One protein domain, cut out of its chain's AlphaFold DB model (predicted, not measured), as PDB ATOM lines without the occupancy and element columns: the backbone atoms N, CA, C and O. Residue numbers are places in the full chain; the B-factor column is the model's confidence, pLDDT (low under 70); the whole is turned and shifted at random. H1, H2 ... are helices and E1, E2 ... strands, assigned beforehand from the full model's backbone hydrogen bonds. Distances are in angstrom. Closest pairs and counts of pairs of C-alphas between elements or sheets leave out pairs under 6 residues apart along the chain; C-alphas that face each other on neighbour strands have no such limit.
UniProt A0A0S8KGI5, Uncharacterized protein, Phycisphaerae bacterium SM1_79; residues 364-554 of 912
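What this domain is: This is residues 364 to 554 of the 912 residues of an uncharacterized protein of Phycisphaerae bacterium SM1_79 (UniProt A0A0S8KGI5). A twisted, curled sheet of six strands runs through the middle of the domain, with helices H2 and H4 over one face; H1 and the small strand pair E1 and E8 are over the other, and the sheet curls round H5. H3 lies to one side of H2, close to it but not clearly touching, and only grazes the sheet with its residues 469 to 470, and the last stretch, residues 539 to 554, has no named element. The printed part has 191 residues, with five named helices and eight named strands in the order H1 E1 E2 E3 E4 H2 E5 H3 H4 E6 E7 H5 E8. The large sheet runs E2, E3, E4, E7, E6, E5, antiparallel throughout, and the class is mixed, helices and strands. The whole is compact, with a radius of gyration of the C-alphas of 15.6 A, and rounded, spanning 43 by 37 by 36 A.

How they stand to each other: The sheet holds E2, residues 389 to 397, E3, residues 407 to 414, E4, residues 419 to 424, E7, residues 515 to 521, E6, residues 504 to 509, and E5, residues 457 to 460; E2 and E5 are its edge strands. E2, E3 and E4 form a meander, each strand the antiparallel neighbour of the one before. Within hydrogen-bond range are N 393 and O 411 of the hairpin E2 and E3, at 2.8 A, and N 410 and O 422 of the hairpin E3 and E4, at 2.9 A. E4 and E7 have N 421 and O 519 at 2.8 A, the hairpin E6 and E7 has N 506 and O 518 at 2.8 A, and E6 and E5 have N 459 and O 507 at 2.9 A. H2, residues 426 to 441, is on the sheet at a height of 9.5 A, over E7 and only just over E6, where 3 of its 16 C-alphas fall; it runs across the strands, at 79 degrees to E7 on the local plane. The closest C-alphas of H2 and E7 are those of Asn 429 and Tyr 515, 4.5 A apart. H4, residues 488 to 494, is on the same face, at a height of 8.3 A. H3, residues 469 to 480, only grazes the sheet with residues 469 to 470; it is close to H2 but not clearly touching, the closest C-alphas being those of Val 435 and Ile 472 at 7.2 A. H1, residues 368 to 374, is on the opposite face from H2, over E2 at a height of 9.7 A, and runs along the strands. The sheet curls round H5, residues 526 to 534. E1, residues 380 to 382, and E8, residues 536 to 538, form a separate antiparallel sheet, with N 381 and O 537 at 2.9 A; the closest C-alphas of E1 and E3 are those of Val 381 and Val 410, 6.8 A apart. In H1, H2, H3, H4 and H5 every O i to N i+4 pair is within hydrogen-bond range.

Where its parts are: E2 measures 22.5 A from first to last C-alpha, E3 22.4 A, H2 22.3 A and E7 20.2 A. H1 begins at C-alpha 368, (228.167, 217.085, 324.822), E2 begins at C-alpha 389, (222.565, 228.633, 336.224), and E8 ends at C-alpha 538, (232.462, 224.180, 320.922).

The domain as a whole: The C-alphas of Gly 482 and Asp 546, the two farthest apart, are 45.0 A apart. The printed part has no cut. The link from H2 to E5, 15 residues, is the one long link. The mean pLDDT of the printed part is 72.1; 70 residues are under 70, among them residues 430 to 447, 461 to 490 and 545 to 554, and the mean of H3 is 36.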
ATOM      1  N   THR A 364     215.881 212.930 322.877       65.88
ATOM      2  CA  THR A 364     216.947 212.017 323.275       65.88
ATOM      3  C   THR A 364     217.931 212.829 324.094       65.88
ATOM      4  O   THR A 364     218.529 213.776 323.588       65.88
ATOM      5  N   THR A 365     218.079 212.509 325.379       76.31
ATOM      6  CA  THR A 365     219.145 213.129 326.173       76.31
ATOM      7  C   THR A 365     220.474 212.586 325.672       76.31
ATOM      8  O   THR A 365     220.646 211.374 325.590       76.31
ATOM      9  N   ILE A 366     221.391 213.483 325.335       76.19
ATOM     10  CA  ILE A 366     222.729 213.144 324.848       76.19
ATOM     11  C   ILE A 366     223.779 213.784 325.753       76.19
ATOM     12  O   ILE A 366     223.479 214.626 326.599       76.19
ATOM     13  N   THR A 367     225.029 213.385 325.600       84.38
ATOM     14  CA  THR A 367     226.179 214.074 326.183       84.38
ATOM     15  C   THR A 367     226.707 215.146 325.221       84.38
ATOM     16  O   THR A 367     226.448 215.086 324.018       84.38
ATOM     17  N   PRO A 368     227.499 216.120 325.701       85.44
ATOM     18  CA  PRO A 368     228.167 217.085 324.822       85.44
ATOM     19  C   PRO A 368     229.112 216.435 323.814       85.44
ATOM     20  O   PRO A 368     229.246 216.931 322.701       85.44
ATOM     21  N   GLN A 369     229.745 215.318 324.193       83.19
ATOM     22  CA  GLN A 369     230.625 214.580 323.290       83.19
ATOM     23  C   GLN A 369     229.823 213.893 322.188       83.19
ATOM     24  O   GLN A 369     230.160 214.042 321.023       83.19
ATOM     25  N   GLU A 370     228.723 213.220 322.536       77.62
ATOM     26  CA  GLU A 370     227.830 212.638 321.530       77.62
ATOM     27  C   GLU A 370     227.277 213.716 320.602       77.62
ATOM     28  O   GLU A 370     227.308 213.517 319.395       77.62
ATOM     29  N   MET A 371     226.858 214.878 321.132       84.00
ATOM     30  CA  MET A 371     226.434 216.025 320.316       84.00
ATOM     31  C   MET A 371     227.516 216.437 319.319       84.00
ATOM     32  O   MET A 371     227.220 216.637 318.147       84.00
ATOM     33  N   ALA A 372     228.761 216.553 319.777       83.56
ATOM     34  CA  ALA A 372     229.885 216.935 318.940       83.56
ATOM     35  C   ALA A 372     230.221 215.891 317.866       83.56
ATOM     36  O   ALA A 372     230.553 216.264 316.746       83.56
ATOM     37  N   ASP A 373     230.130 214.605 318.204       76.88
ATOM     38  CA  ASP A 373     230.482 213.502 317.308       76.88
ATOM     39  C   ASP A 373     229.436 213.305 316.198       76.88
ATOM     40  O   ASP A 373     229.778 212.876 315.095       76.88
ATOM     41  N   ILE A 374     228.163 213.610 316.480       74.06
ATOM     42  CA  ILE A 374     227.047 213.412 315.541       74.06
ATOM     43  C   ILE A 374     226.645 214.687 314.787       74.06
ATOM     44  O   ILE A 374     225.997 214.593 313.742       74.06
ATOM     45  N   ALA A 375     226.984 215.873 315.300       78.31
ATOM     46  CA  ALA A 375     226.626 217.130 314.656       78.31
ATOM     47  C   ALA A 375     227.411 217.338 313.353       78.31
ATOM     48  O   ALA A 375     228.630 217.221 313.297       78.31
ATOM     49  N   GLN A 376     226.693 217.708 312.292       78.19
ATOM     50  CA  GLN A 376     227.277 217.970 310.969       78.19
ATOM     51  C   GLN A 376     227.830 219.394 310.810       78.19
ATOM     52  O   GLN A 376     228.481 219.704 309.818       78.19
ATOM     53  N   VAL A 377     227.535 220.267 311.770       83.00
ATOM     54  CA  VAL A 377     228.063 221.631 311.887       83.00
ATOM     55  C   VAL A 377     228.570 221.809 313.315       83.00
ATOM     56  O   VAL A 377     228.074 221.140 314.223       83.00
ATOM     57  N   GLU A 378     229.546 222.693 313.534       88.75
ATOM     58  CA  GLU A 378     230.066 222.963 314.881       88.75
ATOM     59  C   GLU A 378     228.921 223.450 315.795       88.75
ATOM     60  O   GLU A 378     228.185 224.381 315.453       88.75
ATOM     61  N   THR A 379     228.755 222.785 316.941       92.44
ATOM     62  CA  THR A 379     227.737 223.081 317.964       92.44
ATOM     63  C   THR A 379     228.392 223.606 319.236       92.44
ATOM     64  O   THR A 379     229.573 223.368 319.484       92.44
ATOM     65  N   TYR A 380     227.631 224.315 320.064       93.81
ATOM     66  CA  TYR A 380     228.107 225.051 321.227       93.81
ATOM     67  C   TYR A 380     227.343 224.710 322.502       93.81
ATOM     68  O   TYR A 380     226.143 224.439 322.497       93.81
ATOM     69  N   VAL A 381     228.060 224.751 323.618       94.50
ATOM     70  CA  VAL A 381     227.570 224.452 324.968       94.50
ATOM     71  C   VAL A 381     228.181 225.437 325.965       94.50
ATOM     72  O   VAL A 381     229.179 226.089 325.649       94.50
ATOM     73  N   LEU A 382     227.639 225.533 327.183       93.25
ATOM     74  CA  LEU A 382     228.278 226.325 328.239       93.25
ATOM     75  C   LEU A 382     229.517 225.586 328.752       93.25
ATOM     76  O   LEU A 382     229.399 224.531 329.374       93.25
ATOM     77  N   GLY A 383     230.707 226.141 328.525       89.19
ATOM     78  CA  GLY A 383     231.957 225.554 329.021       89.19
ATOM     79  C   GLY A 383     232.126 225.678 330.536       89.19
ATOM     80  O   GLY A 383     232.741 224.829 331.175       89.19
ATOM     81  N   GLU A 384     231.546 226.725 331.112       89.19
ATOM     82  CA  GLU A 384     231.452 226.970 332.547       89.19
ATOM     83  C   GLU A 384     230.052 227.526 332.825       89.19
ATOM     84  O   GLU A 384     229.588 228.414 332.110       89.19
ATOM     85  N   MET A 385     229.362 226.984 333.831       92.12
ATOM     86  CA  MET A 385     228.015 227.435 334.188       92.12
ATOM     87  C   MET A 385     228.107 228.690 335.069       92.12
ATOM     88  O   MET A 385     228.791 228.627 336.093       92.12
ATOM     89  N   PRO A 386     227.430 229.801 334.716       94.31
ATOM     90  CA  PRO A 386     227.279 230.946 335.613       94.31
ATOM     91  C   PRO A 386     226.674 230.545 336.966       94.31
ATOM     92  O   PRO A 386     225.860 229.625 337.024       94.31
ATOM     93  N   ASP A 387     226.982 231.278 338.041       95.06
ATOM     94  CA  ASP A 387     226.516 230.958 339.410       95.06
ATOM     95  C   ASP A 387     224.978 230.902 339.544       95.06
ATOM     96  O   ASP A 387     224.431 230.242 340.433       95.06
ATOM     97  N   TRP A 388     224.261 231.616 338.671       94.69
ATOM     98  CA  TRP A 388     222.797 231.658 338.632       94.69
ATOM     99  C   TRP A 388     222.168 230.549 337.767       94.69
ATOM    100  O   TRP A 388     220.951 230.336 337.842       94.69
ATOM    101  N   VAL A 389     222.976 229.812 336.997       95.25
ATOM    102  CA  VAL A 389     222.565 228.633 336.224       95.25
ATOM    103  C   VAL A 389     222.701 227.388 337.099       95.25
ATOM    104  O   VAL A 389     223.760 227.091 337.643       95.25
ATOM    105  N   LYS A 390     221.602 226.649 337.239       93.25
ATOM    106  CA  LYS A 390     221.506 225.445 338.066       93.25
ATOM    107  C   LYS A 390     222.084 224.221 337.357       93.25
ATOM    108  O   LYS A 390     222.806 223.437 337.969       93.25
ATOM    109  N   GLU A 391     221.727 224.033 336.092       93.00
ATOM    110  CA  GLU A 391     222.160 222.901 335.269       93.00
ATOM    111  C   GLU A 391     222.033 223.223 333.777       93.00
ATOM    112  O   GLU A 391     221.238 224.075 333.374       93.00
ATOM    113  N   GLN A 392     222.790 222.487 332.961       93.75
ATOM    114  CA  GLN A 392     222.602 222.419 331.515       93.75
ATOM    115  C   GLN A 392     222.278 220.981 331.091       93.75
ATOM    116  O   GLN A 392     222.958 220.035 331.495       93.75
ATOM    117  N   LYS A 393     221.232 220.813 330.283       91.69
ATOM    118  CA  LYS A 393     220.762 219.530 329.752       91.69
ATOM    119  C   LYS A 393     220.845 219.550 328.233       91.69
ATOM    120  O   LYS A 393     220.330 220.465 327.595       91.69
ATOM    121  N   PHE A 394     221.455 218.518 327.665       89.44
ATOM    122  CA  PHE A 394     221.684 218.405 326.230       89.44
ATOM    123  C   PHE A 394     220.705 217.424 325.631       89.44
ATOM    124  O   PHE A 394     220.550 216.302 326.124       89.44
ATOM    125  N   VAL A 395     220.043 217.850 324.568       82.06
ATOM    126  CA  VAL A 395     219.047 217.022 323.928       82.06
ATOM    127  C   VAL A 395     219.175 217.053 322.423       82.06
ATOM    128  O   VAL A 395     219.531 218.064 321.823       82.06
ATOM    129  N   MET A 396     218.848 215.922 321.829       75.06
ATOM    130  CA  MET A 396     218.641 215.752 320.411       75.06
ATOM    131  C   MET A 396     217.144 215.595 320.170       75.06
ATOM    132  O   MET A 396     216.478 214.797 320.829       75.06
ATOM    133  N   MET A 397     216.616 216.376 319.244       71.44
ATOM    134  CA  MET A 397     215.212 216.393 318.868       71.44
ATOM    135  C   MET A 397     215.126 215.938 317.414       71.44
ATOM    136  O   MET A 397     215.859 216.444 316.559       71.44
ATOM    137  N   SER A 398     214.260 214.960 317.145       56.47
ATOM    138  CA  SER A 398     213.970 214.502 315.789       56.47
ATOM    139  C   SER A 398     213.379 215.658 314.986       56.47
ATOM    140  O   SER A 398     212.324 216.190 315.340       56.47
ATOM    141  N   ASP A 399     214.074 216.069 313.932       53.66
ATOM    142  CA  ASP A 399     213.645 217.167 313.078       53.66
ATOM    143  C   ASP A 399     212.630 216.642 312.051       53.66
ATOM    144  O   ASP A 399     213.000 215.977 311.086       53.66
ATOM    145  N   LYS A 400     211.332 216.906 312.260       45.44
ATOM    146  CA  LYS A 400     210.288 216.517 311.292       45.44
ATOM    147  C   LYS A 400     210.477 217.208 309.930       45.44
ATOM    148  O   LYS A 400     209.953 216.702 308.944       45.44
ATOM    149  N   ALA A 401     211.250 218.299 309.862       36.31
ATOM    150  CA  ALA A 401     211.549 219.030 308.633       36.31
ATOM    151  C   ALA A 401     212.806 218.535 307.893       36.31
ATOM    152  O   ALA A 401     213.048 218.958 306.764       36.31
ATOM    153  N   SER A 402     213.618 217.642 308.482       38.50
ATOM    154  CA  SER A 402     214.816 217.121 307.813       38.50
ATOM    155  C   SER A 402     215.079 215.643 308.134       38.50
ATOM    156  O   SER A 402     215.219 215.237 309.282       38.50
ATOM    157  N   SER A 403     215.219 214.817 307.094       34.75
ATOM    158  CA  SER A 403     215.768 213.455 307.191       34.75
ATOM    159  C   SER A 403     217.287 213.455 307.391       34.75
ATOM    160  O   SER A 403     217.894 212.391 307.448       34.75
ATOM    161  N   TYR A 404     217.914 214.634 307.460       41.00
ATOM    162  CA  TYR A 404     219.342 214.810 307.206       41.00
ATOM    163  C   TYR A 404     220.125 215.400 308.380       41.00
ATOM    164  O   TYR A 404     221.344 215.530 308.280       41.00
ATOM    165  N   GLY A 405     219.482 215.713 309.507       49.91
ATOM    166  CA  GLY A 405     220.167 216.158 310.717       49.91
ATOM    167  C   GLY A 405     219.218 216.349 311.892       49.91
ATOM    168  O   GLY A 405     218.096 216.818 311.727       49.91
ATOM    169  N   ALA A 406     219.674 215.984 313.089       61.97
ATOM    170  CA  ALA A 406     218.915 216.237 314.300       61.97
ATOM    171  C   ALA A 406     219.065 217.697 314.751       61.97
ATOM    172  O   ALA A 406     220.122 218.313 314.580       61.97
ATOM    173  N   ARG A 407     218.016 218.246 315.370       75.81
ATOM    174  CA  ARG A 407     218.096 219.524 316.079       75.81
ATOM    175  C   ARG A 407     218.693 219.263 317.456       75.81
ATOM    176  O   ARG A 407     218.174 218.441 318.207       75.81
ATOM    177  N   TYR A 408     219.749 219.982 317.810       85.19
ATOM    178  CA  TYR A 408     220.343 219.892 319.141       85.19
ATOM    179  C   TYR A 408     219.894 221.091 319.967       85.19
ATOM    180  O   TYR A 408     219.989 222.233 319.511       85.19
ATOM    181  N   VAL A 409     219.397 220.840 321.175       87.69
ATOM    182  CA  VAL A 409     219.002 221.896 322.111       87.69
ATOM    183  C   VAL A 409     219.742 221.729 323.432       87.69
ATOM    184  O   VAL A 409     219.788 220.641 324.006       87.69
ATOM    185  N   VAL A 410     220.330 222.819 323.920       93.69
ATOM    186  CA  VAL A 410     220.930 222.901 325.257       93.69
ATOM    187  C   VAL A 410     220.011 223.732 326.139       93.69
ATOM    188  O   VAL A 410     219.897 224.944 325.954       93.69
ATOM    189  N   PHE A 411     219.344 223.089 327.092       93.94
ATOM    190  CA  PHE A 411     218.516 223.763 328.089       93.94
ATOM    191  C   PHE A 411     219.363 224.143 329.295       93.94
ATOM    192  O   PHE A 411     219.934 223.268 329.934       93.94
ATOM    193  N   CYS A 412     219.409 225.425 329.631       95.56
ATOM    194  CA  CYS A 412     220.115 225.975 330.783       95.56
ATOM    195  C   CYS A 412     219.074 226.442 331.804       95.56
ATOM    196  O   CYS A 412     218.494 227.519 331.643       95.56
ATOM    197  N   SER A 413     218.794 225.629 332.825       94.06
ATOM    198  CA  SER A 413     217.814 225.986 333.854       94.06
ATOM    199  C   SER A 413     218.462 226.841 334.939       94.06
ATOM    200  O   SER A 413     219.618 226.633 335.312       94.06
ATOM    201  N   THR A 414     217.738 227.837 335.436       94.62
ATOM    202  CA  THR A 414     218.251 228.786 336.430       94.62
ATOM    203  C   THR A 414     217.804 228.414 337.842       94.62
ATOM    204  O   THR A 414     216.842 227.669 338.053       94.62
ATOM    205  N   ASN A 415     218.477 228.977 338.848       91.81
ATOM    206  CA  ASN A 415     218.126 228.767 340.258       91.81
ATOM    207  C   ASN A 415     216.729 229.296 340.639       91.81
ATOM    208  O   ASN A 415     216.164 228.862 341.642       91.81
ATOM    209  N   ASP A 416     216.174 230.221 339.853       90.94
ATOM    210  CA  ASP A 416     214.861 230.838 340.070       90.94
ATOM    211  C   ASP A 416     213.746 230.274 339.168       90.94
ATOM    212  O   ASP A 416     212.626 230.780 339.193       90.94
ATOM    213  N   GLY A 417     214.022 229.197 338.422       85.31
ATOM    214  CA  GLY A 417     213.022 228.469 337.631       85.31
ATOM    215  C   GLY A 417     212.800 228.986 336.206       85.31
ATOM    216  O   GLY A 417     211.926 228.465 335.514       85.31
ATOM    217  N   ARG A 418     213.586 229.968 335.745       93.75
ATOM    218  CA  ARG A 418     213.689 230.352 334.326       93.75
ATOM    219  C   ARG A 418     214.520 229.319 333.549       93.75
ATOM    220  O   ARG A 418     215.145 228.421 334.121       93.75
ATOM    221  N   CYS A 419     214.534 229.443 332.225       93.38
ATOM    222  CA  CYS A 419     215.333 228.578 331.356       93.38
ATOM    223  C   CYS A 419     215.796 229.331 330.104       93.38
ATOM    224  O   CYS A 419     215.038 230.119 329.550       93.38
ATOM    225  N   ALA A 420     217.015 229.073 329.640       93.38
ATOM    226  CA  ALA A 420     217.475 229.466 328.310       93.38
ATOM    227  C   ALA A 420     217.671 228.212 327.447       93.38
ATOM    228  O   ALA A 420     218.265 227.240 327.902       93.38
ATOM    229  N   ALA A 421     217.183 228.220 326.210       90.56
ATOM    230  CA  ALA A 421     217.323 227.123 325.259       90.56
ATOM    231  C   ALA A 421     218.207 227.555 324.083       90.56
ATOM    232  O   ALA A 421     217.827 228.431 323.307       90.56
ATOM    233  N   ILE A 422     219.372 226.926 323.943       93.19
ATOM    234  CA  ILE A 422     220.289 227.131 322.817       93.19
ATOM    235  C   ILE A 422     219.939 226.103 321.745       93.19
ATOM    236  O   ILE A 422     220.139 224.913 321.960       93.19
ATOM    237  N   SER A 423     219.405 226.546 320.614       87.12
ATOM    238  CA  SER A 423     218.971 225.698 319.504       87.12
ATOM    239  C   SER A 423     219.955 225.786 318.345       87.12
ATOM    240  O   SER A 423     220.273 226.880 317.884       87.12
ATOM    241  N   GLN A 424     220.407 224.633 317.856       90.19
ATOM    242  CA  GLN A 424     221.492 224.527 316.879       90.19
ATOM    243  C   GLN A 424     221.423 223.219 316.074       90.19
ATOM    244  O   GLN A 424     220.591 222.349 316.335       90.19
ATOM    245  N   GLY A 425     222.311 223.083 315.090       80.25
ATOM    246  CA  GLY A 425     222.364 221.953 314.160       80.25
ATOM    247  C   GLY A 425     222.246 222.414 312.710       80.25
ATOM    248  O   GLY A 425     222.021 223.594 312.441       80.25
ATOM    249  N   ARG A 426     222.405 221.484 311.762       74.25
ATOM    250  CA  ARG A 426     222.483 221.805 310.328       74.25
ATOM    251  C   ARG A 426     221.256 222.566 309.823       74.25
ATOM    252  O   ARG A 426     221.428 223.589 309.170       74.25
ATOM    253  N   THR A 427     220.051 222.122 310.183       65.88
ATOM    254  CA  THR A 427     218.801 222.783 309.780       65.88
ATOM    255  C   THR A 427     218.733 224.221 310.289       65.88
ATOM    256  O   THR A 427     218.458 225.135 309.521       65.88
ATOM    257  N   VAL A 428     219.041 224.438 311.574       71.25
ATOM    258  CA  VAL A 428     219.040 225.778 312.188       71.25
ATOM    259  C   VAL A 428     220.057 226.686 311.495       71.25
ATOM    260  O   VAL A 428     219.733 227.818 311.144       71.25
ATOM    261  N   ASN A 429     221.259 226.160 311.253       75.06
ATOM    262  CA  ASN A 429     222.337 226.870 310.579       75.06
ATOM    263  C   ASN A 429     221.934 227.329 309.169       75.06
ATOM    264  O   ASN A 429     222.068 228.503 308.836       75.06
ATOM    265  N   GLN A 430     221.415 226.407 308.355       65.50
ATOM    266  CA  GLN A 430     221.024 226.674 306.968       65.50
ATOM    267  C   GLN A 430     219.840 227.634 306.874       65.50
ATOM    268  O   GLN A 430     219.848 228.533 306.039       65.50
ATOM    269  N   LEU A 431     218.846 227.472 307.751       61.25
ATOM    270  CA  LEU A 431     217.678 228.341 307.794       61.25
ATOM    271  C   LEU A 431     218.091 229.776 308.103       61.25
ATOM    272  O   LEU A 431     217.736 230.681 307.356       61.25
ATOM    273  N   ILE A 432     218.881 229.991 309.156       67.56
ATOM    274  CA  ILE A 432     219.349 231.334 309.510       67.56
ATOM    275  C   ILE A 432     220.212 231.926 308.386       67.56
ATOM    276  O   ILE A 432     219.981 233.072 308.000       67.56
ATOM    277  N   SER A 433     221.146 231.151 307.824       62.97
ATOM    278  CA  SER A 433     221.991 231.600 306.709       62.97
ATOM    279  C   SER A 433     221.156 232.067 305.515       62.97
ATOM    280  O   SER A 433     221.329 233.191 305.056       62.97
ATOM    281  N   GLY A 434     220.180 231.266 305.071       54.69
ATOM    282  CA  GLY A 434     219.335 231.614 303.926       54.69
ATOM    283  C   GLY A 434     218.545 232.911 304.134       54.69
ATOM    284  O   GLY A 434     218.414 233.719 303.218       54.69
ATOM    285  N   VAL A 435     218.073 233.169 305.359       52.66
ATOM    286  CA  VAL A 435     217.403 234.436 305.702       52.66
ATOM    287  C   VAL A 435     218.346 235.634 305.597       52.66
ATOM    288  O   VAL A 435     217.941 236.710 305.135       52.66
ATOM    289  N   LEU A 436     219.590 235.468 306.039       58.88
ATOM    290  CA  LEU A 436     220.601 236.518 305.971       58.88
ATOM    291  C   LEU A 436     221.012 236.792 304.528       58.88
ATOM    292  O   LEU A 436     221.057 237.953 304.128       58.88
ATOM    293  N   ASP A 437     221.182 235.752 303.717       51.78
ATOM    294  CA  ASP A 437     221.489 235.884 302.293       51.78
ATOM    295  C   ASP A 437     220.373 236.618 301.542       51.78
ATOM    296  O   ASP A 437     220.635 237.584 300.821       51.78
ATOM    297  N   MET A 438     219.110 236.254 301.784       47.81
ATOM    298  CA  MET A 438     217.954 236.967 301.226       47.81
ATOM    299  C   MET A 438     217.920 238.437 301.658       47.81
ATOM    300  O   MET A 438     217.586 239.322 300.867       47.81
ATOM    301  N   SER A 439     218.261 238.713 302.916       49.19
ATOM    302  CA  SER A 439     218.312 240.077 303.440       49.19
ATOM    303  C   SER A 439     219.412 240.898 302.768       49.19
ATOM    304  O   SER A 439     219.156 242.025 302.336       49.19
ATOM    305  N   ASN A 440     220.597 240.314 302.599       49.56
ATOM    306  CA  ASN A 440     221.727 240.933 301.913       49.56
ATOM    307  C   ASN A 440     221.386 241.239 300.447       49.56
ATOM    308  O   ASN A 440     221.616 242.352 299.975       49.56
ATOM    309  N   GLN A 441     220.745 240.302 299.741       45.00
ATOM    310  CA  GLN A 441     220.260 240.504 298.367       45.00
ATOM    311  C   GLN A 441     219.182 241.591 298.267       45.00
ATOM    312  O   GLN A 441     219.092 242.304 297.266       45.00
ATOM    313  N   ALA A 442     218.376 241.763 299.315       40.97
ATOM    314  CA  ALA A 442     217.404 242.845 299.417       40.97
ATOM    315  C   ALA A 442     218.037 244.208 299.771       40.97
ATOM    316  O   ALA A 442     217.309 245.197 299.876       40.97
ATOM    317  N   GLY A 443     219.362 244.276 299.948       38.84
ATOM    318  CA  GLY A 443     220.082 245.483 300.357       38.84
ATOM    319  C   GLY A 443     219.852 245.861 301.823       38.84
ATOM    320  O   GLY A 443     220.120 246.998 302.214       38.84
ATOM    321  N   LEU A 444     219.322 244.941 302.635       44.00
ATOM    322  CA  LEU A 444     219.100 245.156 304.061       44.00
ATOM    323  C   LEU A 444     220.407 244.928 304.813       44.00
ATOM    324  O   LEU A 444     220.995 243.853 304.742       44.00
ATOM    325  N   ARG A 445     220.839 245.941 305.566       48.81
ATOM    326  CA  ARG A 445     222.034 245.850 306.408       48.81
ATOM    327  C   ARG A 445     221.678 245.229 307.759       48.81
ATOM    328  O   ARG A 445     220.776 245.726 308.433       48.81
ATOM    329  N   TRP A 446     222.384 244.171 308.152       56.84
ATOM    330  CA  TRP A 446     222.246 243.525 309.459       56.84
ATOM    331  C   TRP A 446     223.509 243.763 310.276       56.84
ATOM    332  O   TRP A 446     224.537 243.136 310.040       56.84
ATOM    333  N   PHE A 447     223.428 244.679 311.237       59.66
ATOM    334  CA  PHE A 447     224.503 244.901 312.198       59.66
ATOM    335  C   PHE A 447     224.246 244.050 313.444       59.66
ATOM    336  O   PHE A 447     223.085 243.916 313.846       59.66
ATOM    337  N   PRO A 448     225.280 243.448 314.049       71.62
ATOM    338  CA  PRO A 448     225.116 242.860 315.366       71.62
ATOM    339  C   PRO A 448     224.857 243.950 316.404       71.62
ATOM    340  O   PRO A 448     225.484 245.012 316.375       71.62
ATOM    341  N   ASP A 449     223.955 243.669 317.344       74.88
ATOM    342  CA  ASP A 449     223.715 244.529 318.505       74.88
ATOM    343  C   ASP A 449     224.987 244.646 319.348       74.88
ATOM    344  O   ASP A 449     225.322 245.720 319.844       74.88
ATOM    345  N   TYR A 450     225.727 243.540 319.467       79.50
ATOM    346  CA  TYR A 450     227.087 243.521 319.990       79.50
ATOM    347  C   TYR A 450     227.849 242.264 319.546       79.50
ATOM    348  O   TYR A 450     227.269 241.278 319.083       79.50
ATOM    349  N   VAL A 451     229.169 242.293 319.726       79.00
ATOM    350  CA  VAL A 451     230.053 241.131 319.562       79.00
ATOM    351  C   VAL A 451     230.539 240.693 320.941       79.00
ATOM    352  O   VAL A 451     231.118 241.491 321.681       79.00
ATOM    353  N   SER A 452     230.287 239.438 321.308       82.81
ATOM    354  CA  SER A 452     230.640 238.894 322.622       82.81
ATOM    355  C   SER A 452     232.158 238.712 322.794       82.81
ATOM    356  O   SER A 452     232.933 238.718 321.832       82.81
ATOM    357  N   SER A 453     232.620 238.486 324.026       76.94
ATOM    358  CA  SER A 453     234.043 238.233 324.324       76.94
ATOM    359  C   SER A 453     234.576 236.956 323.665       76.94
ATOM    360  O   SER A 453     235.775 236.822 323.411       76.94
ATOM    361  N   ASN A 454     233.677 236.019 323.360       76.06
ATOM    362  CA  ASN A 454     233.942 234.815 322.587       76.06
ATOM    363  C   ASN A 454     233.534 234.923 321.115       76.06
ATOM    364  O   ASN A 454     233.446 233.893 320.457       76.06
ATOM    365  N   ARG A 455     233.381 236.155 320.610       77.94
ATOM    366  CA  ARG A 455     233.244 236.516 319.192       77.94
ATOM    367  C   ARG A 455     231.974 236.012 318.508       77.94
ATOM    368  O   ARG A 455     231.913 235.960 317.287       77.94
ATOM    369  N   PHE A 456     230.938 235.696 319.276       85.56
ATOM    370  CA  PHE A 456     229.612 235.572 318.691       85.56
ATOM    371  C   PHE A 456     229.106 236.961 318.328       85.56
ATOM    372  O   PHE A 456     229.121 237.869 319.163       85.56
ATOM    373  N   LYS A 457     228.638 237.124 317.093       83.69
ATOM    374  CA  LYS A 457     227.884 238.312 316.696       83.69
ATOM    375  C   LYS A 457     226.437 238.079 317.107       83.69
ATOM    376  O   LYS A 457     225.838 237.073 316.719       83.69
ATOM    377  N   VAL A 458     225.918 238.957 317.955       85.38
ATOM    378  CA  VAL A 458     224.636 238.768 318.633       85.38
ATOM    379  C   VAL A 458     223.600 239.700 318.035       85.38
ATOM    380  O   VAL A 458     223.849 240.893 317.893       85.38
ATOM    381  N   HIS A 459     222.440 239.142 317.708       79.56
ATOM    382  CA  HIS A 459     221.321 239.859 317.114       79.56
ATOM    383  C   HIS A 459     220.047 239.605 317.940       79.56
ATOM    384  O   HIS A 459     219.580 238.466 318.023       79.56
ATOM    385  N   ASP A 460     219.478 240.636 318.561       75.56
ATOM    386  CA  ASP A 460     218.229 240.591 319.327       75.56
ATOM    387  C   ASP A 460     217.029 240.581 318.373       75.56
ATOM    388  O   ASP A 460     216.661 241.586 317.755       75.56
ATOM    389  N   LEU A 461     216.357 239.431 318.272       61.44
ATOM    390  CA  LEU A 461     215.223 239.277 317.366       61.44
ATOM    391  C   LEU A 461     213.974 240.055 317.814       61.44
ATOM    392  O   LEU A 461     213.051 240.224 317.016       61.44
ATOM    393  N   PHE A 462     213.924 240.544 319.058       51.59
ATOM    394  CA  PHE A 462     212.834 241.375 319.573       51.59
ATOM    395  C   PHE A 462     212.982 242.845 319.146       51.59
ATOM    396  O   PHE A 462     211.988 243.468 318.775       51.59
ATOM    397  N   GLU A 463     214.207 243.383 319.113       41.41
ATOM    398  CA  GLU A 463     214.518 244.684 318.484       41.41
ATOM    399  C   GLU A 463     214.356 244.604 316.952       41.41
ATOM    400  O   GLU A 463     213.728 245.469 316.334       41.41
ATOM    401  N   ILE A 464     214.779 243.486 316.345       37.78
ATOM    402  CA  ILE A 464     214.552 243.151 314.920       37.78
ATOM    403  C   ILE A 464     213.061 242.866 314.626       37.78
ATOM    404  O   ILE A 464     212.627 242.850 313.465       37.78
ATOM    405  N   GLY A 465     212.239 242.740 315.673       38.09
ATOM    406  CA  GLY A 465     210.787 242.550 315.666       38.09
ATOM    407  C   GLY A 465     209.970 243.696 315.060       38.09
ATOM    408  O   GLY A 465     208.752 243.740 315.235       38.09
ATOM    409  N   ARG A 466     210.594 244.619 314.317       41.09
ATOM    410  CA  ARG A 466     209.875 245.610 313.511       41.09
ATOM    411  C   ARG A 466     209.910 245.404 312.004       41.09
ATOM    412  O   ARG A 466     209.021 245.976 311.379       41.09
ATOM    413  N   ILE A 467     210.832 244.636 311.400       38.00
ATOM    414  CA  ILE A 467     210.875 244.593 309.920       38.00
ATOM    415  C   ILE A 467     211.009 243.188 309.292       38.00
ATOM    416  O   ILE A 467     210.239 242.934 308.376       38.00
ATOM    417  N   VAL A 468     211.874 242.245 309.717       35.81
ATOM    418  CA  VAL A 468     212.144 241.057 308.850       35.81
ATOM    419  C   VAL A 468     212.424 239.733 309.578       35.81
ATOM    420  O   VAL A 468     211.744 238.745 309.316       35.81
ATOM    421  N   GLY A 469     213.382 239.682 310.510       36.06
ATOM    422  CA  GLY A 469     213.895 238.413 311.060       36.06
ATOM    423  C   GLY A 469     212.884 237.588 311.860       36.06
ATOM    424  O   GLY A 469     212.731 236.394 311.618       36.06
ATOM    425  N   ALA A 470     212.127 238.229 312.757       36.16
ATOM    426  CA  ALA A 470     211.096 237.548 313.540       36.16
ATOM    427  C   ALA A 470     209.978 237.003 312.646       36.16
ATOM    428  O   ALA A 470     209.474 235.916 312.889       36.16
ATOM    429  N   ALA A 471     209.618 237.717 311.580       36.66
ATOM    430  CA  ALA A 471     208.545 237.302 310.694       36.66
ATOM    431  C   ALA A 471     208.984 236.216 309.699       36.66
ATOM    432  O   ALA A 471     208.143 235.415 309.320       36.66
ATOM    433  N   ILE A 472     210.272 236.121 309.341       38.59
ATOM    434  CA  ILE A 472     210.798 235.008 308.535       38.59
ATOM    435  C   ILE A 472     211.022 233.753 309.386       38.59
ATOM    436  O   ILE A 472     210.602 232.685 308.970       38.59
ATOM    437  N   LEU A 473     211.581 233.845 310.597       38.72
ATOM    438  CA  LEU A 473     211.679 232.678 311.491       38.72
ATOM    439  C   LEU A 473     210.299 232.184 311.941       38.72
ATOM    440  O   LEU A 473     210.086 230.978 311.981       38.72
ATOM    441  N   THR A 474     209.351 233.094 312.198       38.88
ATOM    442  CA  THR A 474     207.950 232.733 312.475       38.88
ATOM    443  C   THR A 474     207.268 232.186 311.221       38.88
ATOM    444  O   THR A 474     206.579 231.187 311.316       38.88
ATOM    445  N   ALA A 475     207.505 232.746 310.030       35.75
ATOM    446  CA  ALA A 475     206.923 232.216 308.800       35.75
ATOM    447  C   ALA A 475     207.526 230.883 308.357       35.75
ATOM    448  O   ALA A 475     206.784 230.062 307.852       35.75
ATOM    449  N   VAL A 476     208.824 230.629 308.534       35.72
ATOM    450  CA  VAL A 476     209.427 229.319 308.238       35.72
ATOM    451  C   VAL A 476     209.000 228.292 309.296       35.72
ATOM    452  O   VAL A 476     208.694 227.159 308.943       35.72
ATOM    453  N   SER A 477     208.863 228.708 310.561       37.16
ATOM    454  CA  SER A 477     208.187 227.946 311.626       37.16
ATOM    455  C   SER A 477     206.745 227.578 311.249       37.16
ATOM    456  O   SER A 477     206.364 226.424 311.386       37.16
ATOM    457  N   ASP A 478     205.964 228.538 310.749       33.66
ATOM    458  CA  ASP A 478     204.542 228.372 310.412       33.66
ATOM    459  C   ASP A 478     204.318 227.703 309.037       33.66
ATOM    460  O   ASP A 478     203.246 227.160 308.776       33.66
ATOM    461  N   PHE A 479     205.300 227.765 308.129       32.81
ATOM    462  CA  PHE A 479     205.251 227.190 306.775       32.81
ATOM    463  C   PHE A 479     205.717 225.733 306.748       32.81
ATOM    464  O   PHE A 479     205.213 224.959 305.939       32.81
ATOM    465  N   MET A 480     206.652 225.347 307.626       32.66
ATOM    466  CA  MET A 480     207.103 223.955 307.734       32.66
ATOM    467  C   MET A 480     206.238 223.101 308.661       32.66
ATOM    468  O   MET A 480     206.365 221.880 308.619       32.66
ATOM    469  N   ASP A 481     205.372 223.699 309.486       39.69
ATOM    470  CA  ASP A 481     204.630 222.928 310.475       39.69
ATOM    471  C   ASP A 481     203.300 223.605 310.862       39.69
ATOM    472  O   ASP A 481     203.254 224.734 311.349       39.69
ATOM    473  N   GLY A 482     202.187 222.891 310.663       31.78
ATOM    474  CA  GLY A 482     200.890 223.238 311.264       31.78
ATOM    475  C   GLY A 482     200.888 223.047 312.787       31.78
ATOM    476  O   GLY A 482     199.931 223.423 313.467       31.78
ATOM    477  N   ASP A 483     201.969 222.483 313.331       37.75
ATOM    478  CA  ASP A 483     202.258 222.395 314.746       37.75
ATOM    479  C   ASP A 483     203.277 223.447 315.182       37.75
ATOM    480  O   ASP A 483     204.304 223.683 314.562       37.75
ATOM    481  N   LYS A 484     203.036 224.046 316.344       44.38
ATOM    482  CA  LYS A 484     203.893 225.051 316.989       44.38
ATOM    483  C   LYS A 484     205.276 224.514 317.416       44.38
ATOM    484  O   LYS A 484     205.843 225.063 318.359       44.38
ATOM    485  N   LEU A 485     205.817 223.461 316.797       35.69
ATOM    486  CA  LEU A 485     207.036 222.727 317.169       35.69
ATOM    487  C   LEU A 485     208.290 223.622 317.242       35.69
ATOM    488  O   LEU A 485     209.227 223.330 317.986       35.69
ATOM    489  N   TRP A 486     208.284 224.743 316.520       42.56
ATOM    490  CA  TRP A 486     209.348 225.752 316.521       42.56
ATOM    491  C   TRP A 486     209.052 226.991 317.381       42.56
ATOM    492  O   TRP A 486     209.927 227.841 317.545       42.56
ATOM    493  N   SER A 487     207.864 227.083 317.993       57.12
ATOM    494  CA  SER A 487     207.552 228.162 318.937       57.12
ATOM    495  C   SER A 487     208.419 228.074 320.194       57.12
ATOM    496  O   SER A 487     208.766 226.978 320.648       57.12
ATOM    497  N   SER A 488     208.716 229.228 320.805       65.12
ATOM    498  CA  SER A 488     209.406 229.289 322.102       65.12
ATOM    499  C   SER A 488     208.747 228.370 323.131       65.12
ATOM    500  O   SER A 488     209.421 227.610 323.818       65.12
ATOM    501  N   ASP A 489     207.416 228.384 323.178       68.94
ATOM    502  CA  ASP A 489     206.635 227.660 324.175       68.94
ATOM    503  C   ASP A 489     206.716 226.146 323.976       68.94
ATOM    504  O   ASP A 489     206.798 225.407 324.955       68.94
ATOM    505  N   ALA A 490     206.708 225.667 322.730       64.94
ATOM    506  CA  ALA A 490     206.823 224.238 322.450       64.94
ATOM    507  C   ALA A 490     208.206 223.697 322.812       64.94
ATOM    508  O   ALA A 490     208.288 222.635 323.423       64.94
ATOM    509  N   ILE A 491     209.273 224.446 322.513       71.69
ATOM    510  CA  ILE A 491     210.645 224.070 322.886       71.69
ATOM    511  C   ILE A 491     210.740 223.892 324.407       71.69
ATOM    512  O   ILE A 491     211.242 222.873 324.880       71.69
ATOM    513  N   PHE A 492     210.208 224.841 325.185       79.12
ATOM    514  CA  PHE A 492     210.239 224.758 326.646       79.12
ATOM    515  C   PHE A 492     209.352 223.646 327.199       79.12
ATOM    516  O   PHE A 492     209.830 222.877 328.032       79.12
ATOM    517  N   LYS A 493     208.124 223.484 326.691       76.38
ATOM    518  CA  LYS A 493     207.237 222.380 327.092       76.38
ATOM    519  C   LYS A 493     207.873 221.021 326.846       76.38
ATOM    520  O   LYS A 493     207.877 220.186 327.744       76.38
ATOM    521  N   GLN A 494     208.459 220.813 325.667       69.12
ATOM    522  CA  GLN A 494     209.155 219.570 325.346       69.12
ATOM    523  C   GLN A 494     210.350 219.362 326.287       69.12
ATOM    524  O   GLN A 494     210.547 218.261 326.788       69.12
ATOM    525  N   GLY A 495     211.091 220.425 326.615       70.44
ATOM    526  CA  GLY A 495     212.167 220.405 327.610       70.44
ATOM    527  C   GLY A 495     211.730 220.166 329.064       70.44
ATOM    528  O   GLY A 495     212.600 220.023 329.923       70.44
ATOM    529  N   GLY A 496     210.423 220.102 329.352       78.19
ATOM    530  CA  GLY A 496     209.871 219.941 330.703       78.19
ATOM    531  C   GLY A 496     209.764 221.246 331.502       78.19
ATOM    532  O   GLY A 496     209.740 221.207 332.731       78.19
ATOM    533  N   PHE A 497     209.728 222.397 330.827       79.62
ATOM    534  CA  PHE A 497     209.609 223.721 331.436       79.62
ATOM    535  C   PHE A 497     208.243 224.344 331.146       79.62
ATOM    536  O   PHE A 497     207.760 224.319 330.015       79.62
ATOM    537  N   GLU A 498     207.656 224.974 332.163       81.62
ATOM    538  CA  GLU A 498     206.468 225.808 331.984       81.62
ATOM    539  C   GLU A 498     206.828 227.084 331.205       81.62
ATOM    540  O   GLU A 498     207.760 227.792 331.606       81.62
ATOM    541  N   PRO A 499     206.125 227.413 330.107       80.94
ATOM    542  CA  PRO A 499     206.338 228.669 329.399       80.94
ATOM    543  C   PRO A 499     206.004 229.878 330.277       80.94
ATOM    544  O   PRO A 499     204.934 229.963 330.883       80.94
ATOM    545  N   LEU A 500     206.924 230.834 330.321       80.38
ATOM    546  CA  LEU A 500     206.818 232.085 331.059       80.38
ATOM    547  C   LEU A 500     206.523 233.252 330.094       80.38
ATOM    548  O   LEU A 500     206.796 233.161 328.897       80.38
ATOM    549  N   PRO A 501     205.939 234.362 330.584       72.38
ATOM    550  CA  PRO A 501     205.807 235.586 329.793       72.38
ATOM    551  C   PRO A 501     207.174 236.257 329.558       72.38
ATOM    552  O   PRO A 501     208.120 235.993 330.290       72.38
ATOM    553  N   ASP A 502     207.250 237.189 328.603       70.00
ATOM    554  CA  ASP A 502     208.457 237.971 328.258       70.00
ATOM    555  C   ASP A 502     209.608 237.165 327.622       70.00
ATOM    556  O   ASP A 502     210.784 237.430 327.876       70.00
ATOM    557  N   ASN A 503     209.276 236.206 326.752       71.81
ATOM    558  CA  ASN A 503     210.283 235.461 325.999       71.81
ATOM    559  C   ASN A 503     211.028 236.360 325.003       71.81
ATOM    560  O   ASN A 503     210.421 237.141 324.266       71.81
ATOM    561  N   ARG A 504     212.353 236.206 324.951       77.06
ATOM    562  CA  ARG A 504     213.243 236.873 323.988       77.06
ATOM    563  C   ARG A 504     214.030 235.842 323.197       77.06
ATOM    564  O   ARG A 504     214.337 234.774 323.719       77.06
ATOM    565  N   ILE A 505     214.353 236.159 321.948       79.75
ATOM    566  CA  ILE A 505     215.141 235.281 321.082       79.75
ATOM    567  C   ILE A 505     216.324 236.075 320.546       79.75
ATOM    568  O   ILE A 505     216.148 237.181 320.045       79.75
ATOM    569  N   TYR A 506     217.507 235.488 320.627       83.81
ATOM    570  CA  TYR A 506     218.728 236.004 320.033       83.81
ATOM    571  C   TYR A 506     219.176 235.065 318.924       83.81
ATOM    572  O   TYR A 506     219.167 233.845 319.097       83.81
ATOM    573  N   MET A 507     219.580 235.625 317.794       86.19
ATOM    574  CA  MET A 507     220.316 234.917 316.757       86.19
ATOM    575  C   MET A 507     221.805 235.172 316.973       86.19
ATOM    576  O   MET A 507     222.214 236.301 317.248       86.19
ATOM    577  N   LEU A 508     222.612 234.124 316.857       88.00
ATOM    578  CA  LEU A 508     224.054 234.201 317.015       88.00
ATOM    579  C   LEU A 508     224.742 233.723 315.738       88.00
ATOM    580  O   LEU A 508     224.440 232.635 315.248       88.00
ATOM    581  N   HIS A 509     225.698 234.509 315.250       86.00
ATOM    582  CA  HIS A 509     226.694 234.074 314.270       86.00
ATOM    583  C   HIS A 509     227.973 233.709 315.016       86.00
ATOM    584  O   HIS A 509     228.512 234.527 315.765       86.00
ATOM    585  N   SER A 510     228.411 232.466 314.876       86.75
ATOM    586  CA  SER A 510     229.531 231.911 315.617       86.75
ATOM    587  C   SER A 510     230.885 232.270 314.996       86.75
ATOM    588  O   SER A 510     230.969 232.551 313.798       86.75
ATOM    589  N   PRO A 511     231.983 232.180 315.770       76.56
ATOM    590  CA  PRO A 511     233.333 232.416 315.250       76.56
ATOM    591  C   PRO A 511     233.791 231.401 314.195       76.56
ATOM    592  O   PRO A 511     234.773 231.648 313.502       76.56
ATOM    593  N   THR A 512     233.130 230.243 314.095       75.81
ATOM    594  CA  THR A 512     233.425 229.224 313.075       75.81
ATOM    595  C   THR A 512     232.407 229.245 311.940       75.81
ATOM    596  O   THR A 512     232.213 228.224 311.285       75.81
ATOM    597  N   ASP A 513     231.743 230.384 311.738       77.12
ATOM    598  CA  ASP A 513     230.804 230.621 310.641       77.12
ATOM    599  C   ASP A 513     229.583 229.686 310.650       77.12
ATOM    600  O   ASP A 513     229.132 229.179 309.626       77.12
ATOM    601  N   THR A 514     229.048 229.430 311.846       84.50
ATOM    602  CA  THR A 514     227.779 228.717 312.031       84.50
ATOM    603  C   THR A 514     226.753 229.585 312.750       84.50
ATOM    604  O   THR A 514     227.090 230.438 313.566       84.50
ATOM    605  N   TYR A 515     225.476 229.370 312.468       84.31
ATOM    606  CA  TYR A 515     224.361 230.104 313.037       84.31
ATOM    607  C   TYR A 515     223.554 229.237 314.005       84.31
ATOM    608  O   TYR A 515     223.277 228.062 313.753       84.31
ATOM    609  N   LEU A 516     223.156 229.840 315.122       89.94
ATOM    610  CA  LEU A 516     222.340 229.226 316.169       89.94
ATOM    611  C   LEU A 516     221.428 230.280 316.809       89.94
ATOM    612  O   LEU A 516     221.589 231.480 316.580       89.94
ATOM    613  N   SER A 517     220.470 229.845 317.626       87.75
ATOM    614  CA  SER A 517     219.580 230.754 318.354       87.75
ATOM    615  C   SER A 517     219.561 230.471 319.851       87.75
ATOM    616  O   SER A 517     219.608 229.317 320.271       87.75
ATOM    617  N   ILE A 518     219.402 231.515 320.662       90.00
ATOM    618  CA  ILE A 518     219.099 231.404 322.090       90.00
ATOM    619  C   ILE A 518     217.690 231.926 322.328       90.00
ATOM    620  O   ILE A 518     217.415 233.099 322.104       90.00
ATOM    621  N   THR A 519     216.815 231.067 322.832       87.88
ATOM    622  CA  THR A 519     215.471 231.436 323.280       87.88
ATOM    623  C   THR A 519     215.472 231.520 324.800       87.88
ATOM    624  O   THR A 519     215.919 230.595 325.474       87.88
ATOM    625  N   LEU A 520     214.956 232.608 325.355       88.56
ATOM    626  CA  LEU A 520     214.868 232.849 326.792       88.56
ATOM    627  C   LEU A 520     213.428 232.652 327.267       88.56
ATOM    628  O   LEU A 520     212.518 233.258 326.706       88.56
ATOM    629  N   ASN A 521     213.238 231.811 328.285       89.25
ATOM    630  CA  ASN A 521     211.968 231.583 328.968       89.25
ATOM    631  C   ASN A 521     211.864 232.523 330.172       89.25
ATOM    632  O   ASN A 521     212.448 232.252 331.228       89.25
ATOM    633  N   GLY A 522     211.138 233.627 330.024       86.75
ATOM    634  CA  GLY A 522     211.067 234.671 331.042       86.75
ATOM    635  C   GLY A 522     212.065 235.812 330.847       86.75
ATOM    636  O   GLY A 522     212.842 235.860 329.897       86.75
ATOM    637  N   LYS A 523     212.054 236.749 331.799       89.69
ATOM    638  CA  LYS A 523     212.864 237.969 331.743       89.69
ATOM    639  C   LYS A 523     214.308 237.722 332.186       89.69
ATOM    640  O   LYS A 523     214.536 237.304 333.321       89.69
ATOM    641  N   PHE A 524     215.264 238.069 331.331       92.12
ATOM    642  CA  PHE A 524     216.700 238.122 331.632       92.12
ATOM    643  C   PHE A 524     217.203 239.560 331.486       92.12
ATOM    644  O   PHE A 524     216.667 240.338 330.696       92.12
ATOM    645  N   SER A 525     218.203 239.926 332.280       91.44
ATOM    646  CA  SER A 525     218.960 241.166 332.113       91.44
ATOM    647  C   SER A 525     220.030 241.018 331.031       91.44
ATOM    648  O   SER A 525     220.534 239.918 330.815       91.44
ATOM    649  N   ASP A 526     220.436 242.122 330.401       87.94
ATOM    650  CA  ASP A 526     221.490 242.100 329.374       87.94
ATOM    651  C   ASP A 526     222.799 241.503 329.916       87.94
ATOM    652  O   ASP A 526     223.460 240.730 329.234       87.94
ATOM    653  N   ALA A 527     223.125 241.762 331.190       90.75
ATOM    654  CA  ALA A 527     224.289 241.173 331.853       90.75
ATOM    655  C   ALA A 527     224.218 239.637 331.939       90.75
ATOM    656  O   ALA A 527     225.215 238.973 331.669       90.75
ATOM    657  N   GLU A 528     223.051 239.069 332.271       94.50
ATOM    658  CA  GLU A 528     222.855 237.609 332.281       94.50
ATOM    659  C   GLU A 528     222.966 237.028 330.862       94.50
ATOM    660  O   GLU A 528     223.570 235.974 330.672       94.50
ATOM    661  N   VAL A 529     222.414 237.712 329.854       92.38
ATOM    662  CA  VAL A 529     222.478 237.271 328.450       92.38
ATOM    663  C   VAL A 529     223.915 237.289 327.930       92.38
ATOM    664  O   VAL A 529     224.358 236.314 327.323       92.38
ATOM    665  N   HIS A 530     224.656 238.365 328.199       92.12
ATOM    666  CA  HIS A 530     226.057 238.501 327.804       92.12
ATOM    667  C   HIS A 530     226.910 237.422 328.470       92.12
ATOM    668  O   HIS A 530     227.655 236.728 327.784       92.12
ATOM    669  N   GLU A 531     226.746 237.217 329.781       94.12
ATOM    670  CA  GLU A 531     227.474 236.181 330.515       94.12
ATOM    671  C   GLU A 531     227.175 234.780 329.962       94.12
ATOM    672  O   GLU A 531     228.099 233.992 329.765       94.12
ATOM    673  N   LEU A 532     225.911 234.467 329.649       94.56
ATOM    674  CA  LEU A 532     225.532 233.187 329.043       94.56
ATOM    675  C   LEU A 532     226.253 232.962 327.704       94.56
ATOM    676  O   LEU A 532     226.820 231.892 327.477       94.56
ATOM    677  N   ILE A 533     226.248 233.970 326.828       93.94
ATOM    678  CA  ILE A 533     226.859 233.886 325.495       93.94
ATOM    679  C   ILE A 533     228.383 233.812 325.604       93.94
ATOM    680  O   ILE A 533     228.984 232.958 324.957       93.94
ATOM    681  N   ASP A 534     229.007 234.612 326.470       89.38
ATOM    682  CA  ASP A 534     230.460 234.659 326.688       89.38
ATOM    683  C   ASP A 534     231.057 233.310 327.131       89.38
ATOM    684  O   ASP A 534     232.225 233.000 326.845       89.38
ATOM    685  N   LYS A 535     230.252 232.485 327.808       91.31
ATOM    686  CA  LYS A 535     230.628 231.156 328.308       91.31
ATOM    687  C   LYS A 535     230.444 230.029 327.285       91.31
ATOM    688  O   LYS A 535     230.799 228.888 327.595       91.31
ATOM    689  N   LEU A 536     229.954 230.316 326.075       92.50
ATOM    690  CA  LEU A 536     229.835 229.309 325.017       92.50
ATOM    691  C   LEU A 536     231.207 228.839 324.513       92.50
ATOM    692  O   LEU A 536     232.116 229.643 324.265       92.50
ATOM    693  N   ILE A 537     231.334 227.525 324.334       91.06
ATOM    694  CA  ILE A 537     232.479 226.835 323.724       91.06
ATOM    695  C   ILE A 537     231.982 225.741 322.764       91.06
ATOM    696  O   ILE A 537     230.873 225.240 322.964       91.06
ATOM    697  N   PRO A 538     232.772 225.331 321.754       91.12
ATOM    698  CA  PRO A 538     232.462 224.180 320.922       91.12
ATOM    699  C   PRO A 538     232.207 222.929 321.763       91.12
ATOM    700  O   PRO A 538     232.987 222.619 322.670       91.12
ATOM    701  N   ALA A 539     231.152 222.182 321.446       91.31
ATOM    702  CA  ALA A 539     230.734 220.988 322.176       91.31
ATOM    703  C   ALA A 539     231.863 219.947 322.278       91.31
ATOM    704  O   ALA A 539     232.088 219.383 323.350       91.31
ATOM    705  N   ARG A 540     232.666 219.789 321.213       89.19
ATOM    706  CA  ARG A 540     233.836 218.887 321.175       89.19
ATOM    707  C   ARG A 540     234.919 219.215 322.206       89.19
ATOM    708  O   ARG A 540     235.788 218.393 322.474       89.19
ATOM    709  N   LEU A 541     234.904 220.425 322.769       88.00
ATOM    710  CA  LEU A 541     235.882 220.885 323.756       88.00
ATOM    711  C   LEU A 541     235.361 220.817 325.192       88.00
ATOM    712  O   LEU A 541     236.116 221.112 326.119       88.00
ATOM    713  N   TYR A 542     234.114 220.392 325.401       87.00
ATOM    714  CA  TYR A 542     233.477 220.366 326.717       87.00
ATOM    715  C   TYR A 542     234.255 219.546 327.757       87.00
ATOM    716  O   TYR A 542     234.386 219.955 328.907       87.00
ATOM    717  N   GLN A 543     234.834 218.411 327.353       82.06
ATOM    718  CA  GLN A 543     235.642 217.564 328.242       82.06
ATOM    719  C   GLN A 543     237.114 218.005 328.346       82.06
ATOM    720  O   GLN A 543     237.876 217.426 329.121       82.06
ATOM    721  N   SER A 544     237.523 219.029 327.591       78.94
ATOM    722  CA  SER A 544     238.908 219.505 327.495       78.94
ATOM    723  C   SER A 544     239.008 220.999 327.836       78.94
ATOM    724  O   SER A 544     239.368 221.803 326.972       78.94
ATOM    725  N   PRO A 545     238.735 221.406 329.092       66.06
ATOM    726  CA  PRO A 545     238.655 222.816 329.478       66.06
ATOM    727  C   PRO A 545     239.943 223.607 329.214       66.06
ATOM    728  O   PRO A 545     239.882 224.806 328.966       66.06
ATOM    729  N   ASP A 546     241.111 222.960 329.205       67.38
ATOM    730  CA  ASP A 546     242.367 223.622 328.837       67.38
ATOM    731  C   ASP A 546     242.468 223.927 327.333       67.38
ATOM    732  O   ASP A 546     242.991 224.974 326.968       67.38
ATOM    733  N   GLN A 547     241.899 223.083 326.464       66.62
ATOM    734  CA  GLN A 547     241.783 223.365 325.025       66.62
ATOM    735  C   GLN A 547     240.648 224.361 324.732       66.62
ATOM    736  O   GLN A 547     240.734 225.155 323.796       66.62
ATOM    737  N   ALA A 548     239.607 224.381 325.570       63.09
ATOM    738  CA  ALA A 548     238.503 225.337 325.492       63.09
ATOM    739  C   ALA A 548     238.885 226.774 325.911       63.09
ATOM    740  O   ALA A 548     238.138 227.719 325.658       63.09
ATOM    741  N   LYS A 549     240.040 226.995 326.546       62.91
ATOM    742  CA  LYS A 549     240.472 228.360 326.891       62.91
ATOM    743  C   LYS A 549     240.830 229.185 325.652       62.91
ATOM    744  O   LYS A 549     240.536 230.379 325.627       62.91
ATOM    745  N   ASP A 550     241.355 228.539 324.608       64.06
ATOM    746  CA  ASP A 550     241.931 229.204 323.431       64.06
ATOM    747  C   ASP A 550     241.313 228.773 322.094       64.06
ATOM    748  O   ASP A 550     241.821 229.141 321.040       64.06
ATOM    749  N   TRP A 551     240.189 228.050 322.092       65.31
ATOM    750  CA  TRP A 551     239.531 227.603 320.849       65.31
ATOM    751  C   TRP A 551     239.165 228.745 319.889       65.31
ATOM    752  O   TRP A 551     239.084 228.542 318.682       65.31
ATOM    753  N   ARG A 552     239.019 229.957 320.434       61.91
ATOM    754  CA  ARG A 552     238.801 231.223 319.720       61.91
ATOM    755  C   ARG A 552     239.965 231.595 318.774       61.91
ATOM    756  O   ARG A 552     239.821 232.498 317.967       61.91
ATOM    757  N   ALA A 553     241.114 230.918 318.878       58.78
ATOM    758  CA  ALA A 553     242.356 231.187 318.147       58.78
ATOM    759  C   ALA A 553     242.547 230.359 316.859       58.78
ATOM    760  O   ALA A 553     243.617 230.415 316.260       58.78
ATOM    761  N   MET A 554     241.574 229.538 316.451       56.47
ATOM    762  CA  MET A 554     241.739 228.541 315.379       56.47
ATOM    763  C   MET A 554     241.717 229.107 313.942       56.47
ATOM    764  O   MET A 554     241.276 228.425 313.021       56.47
TER     765      MET A 554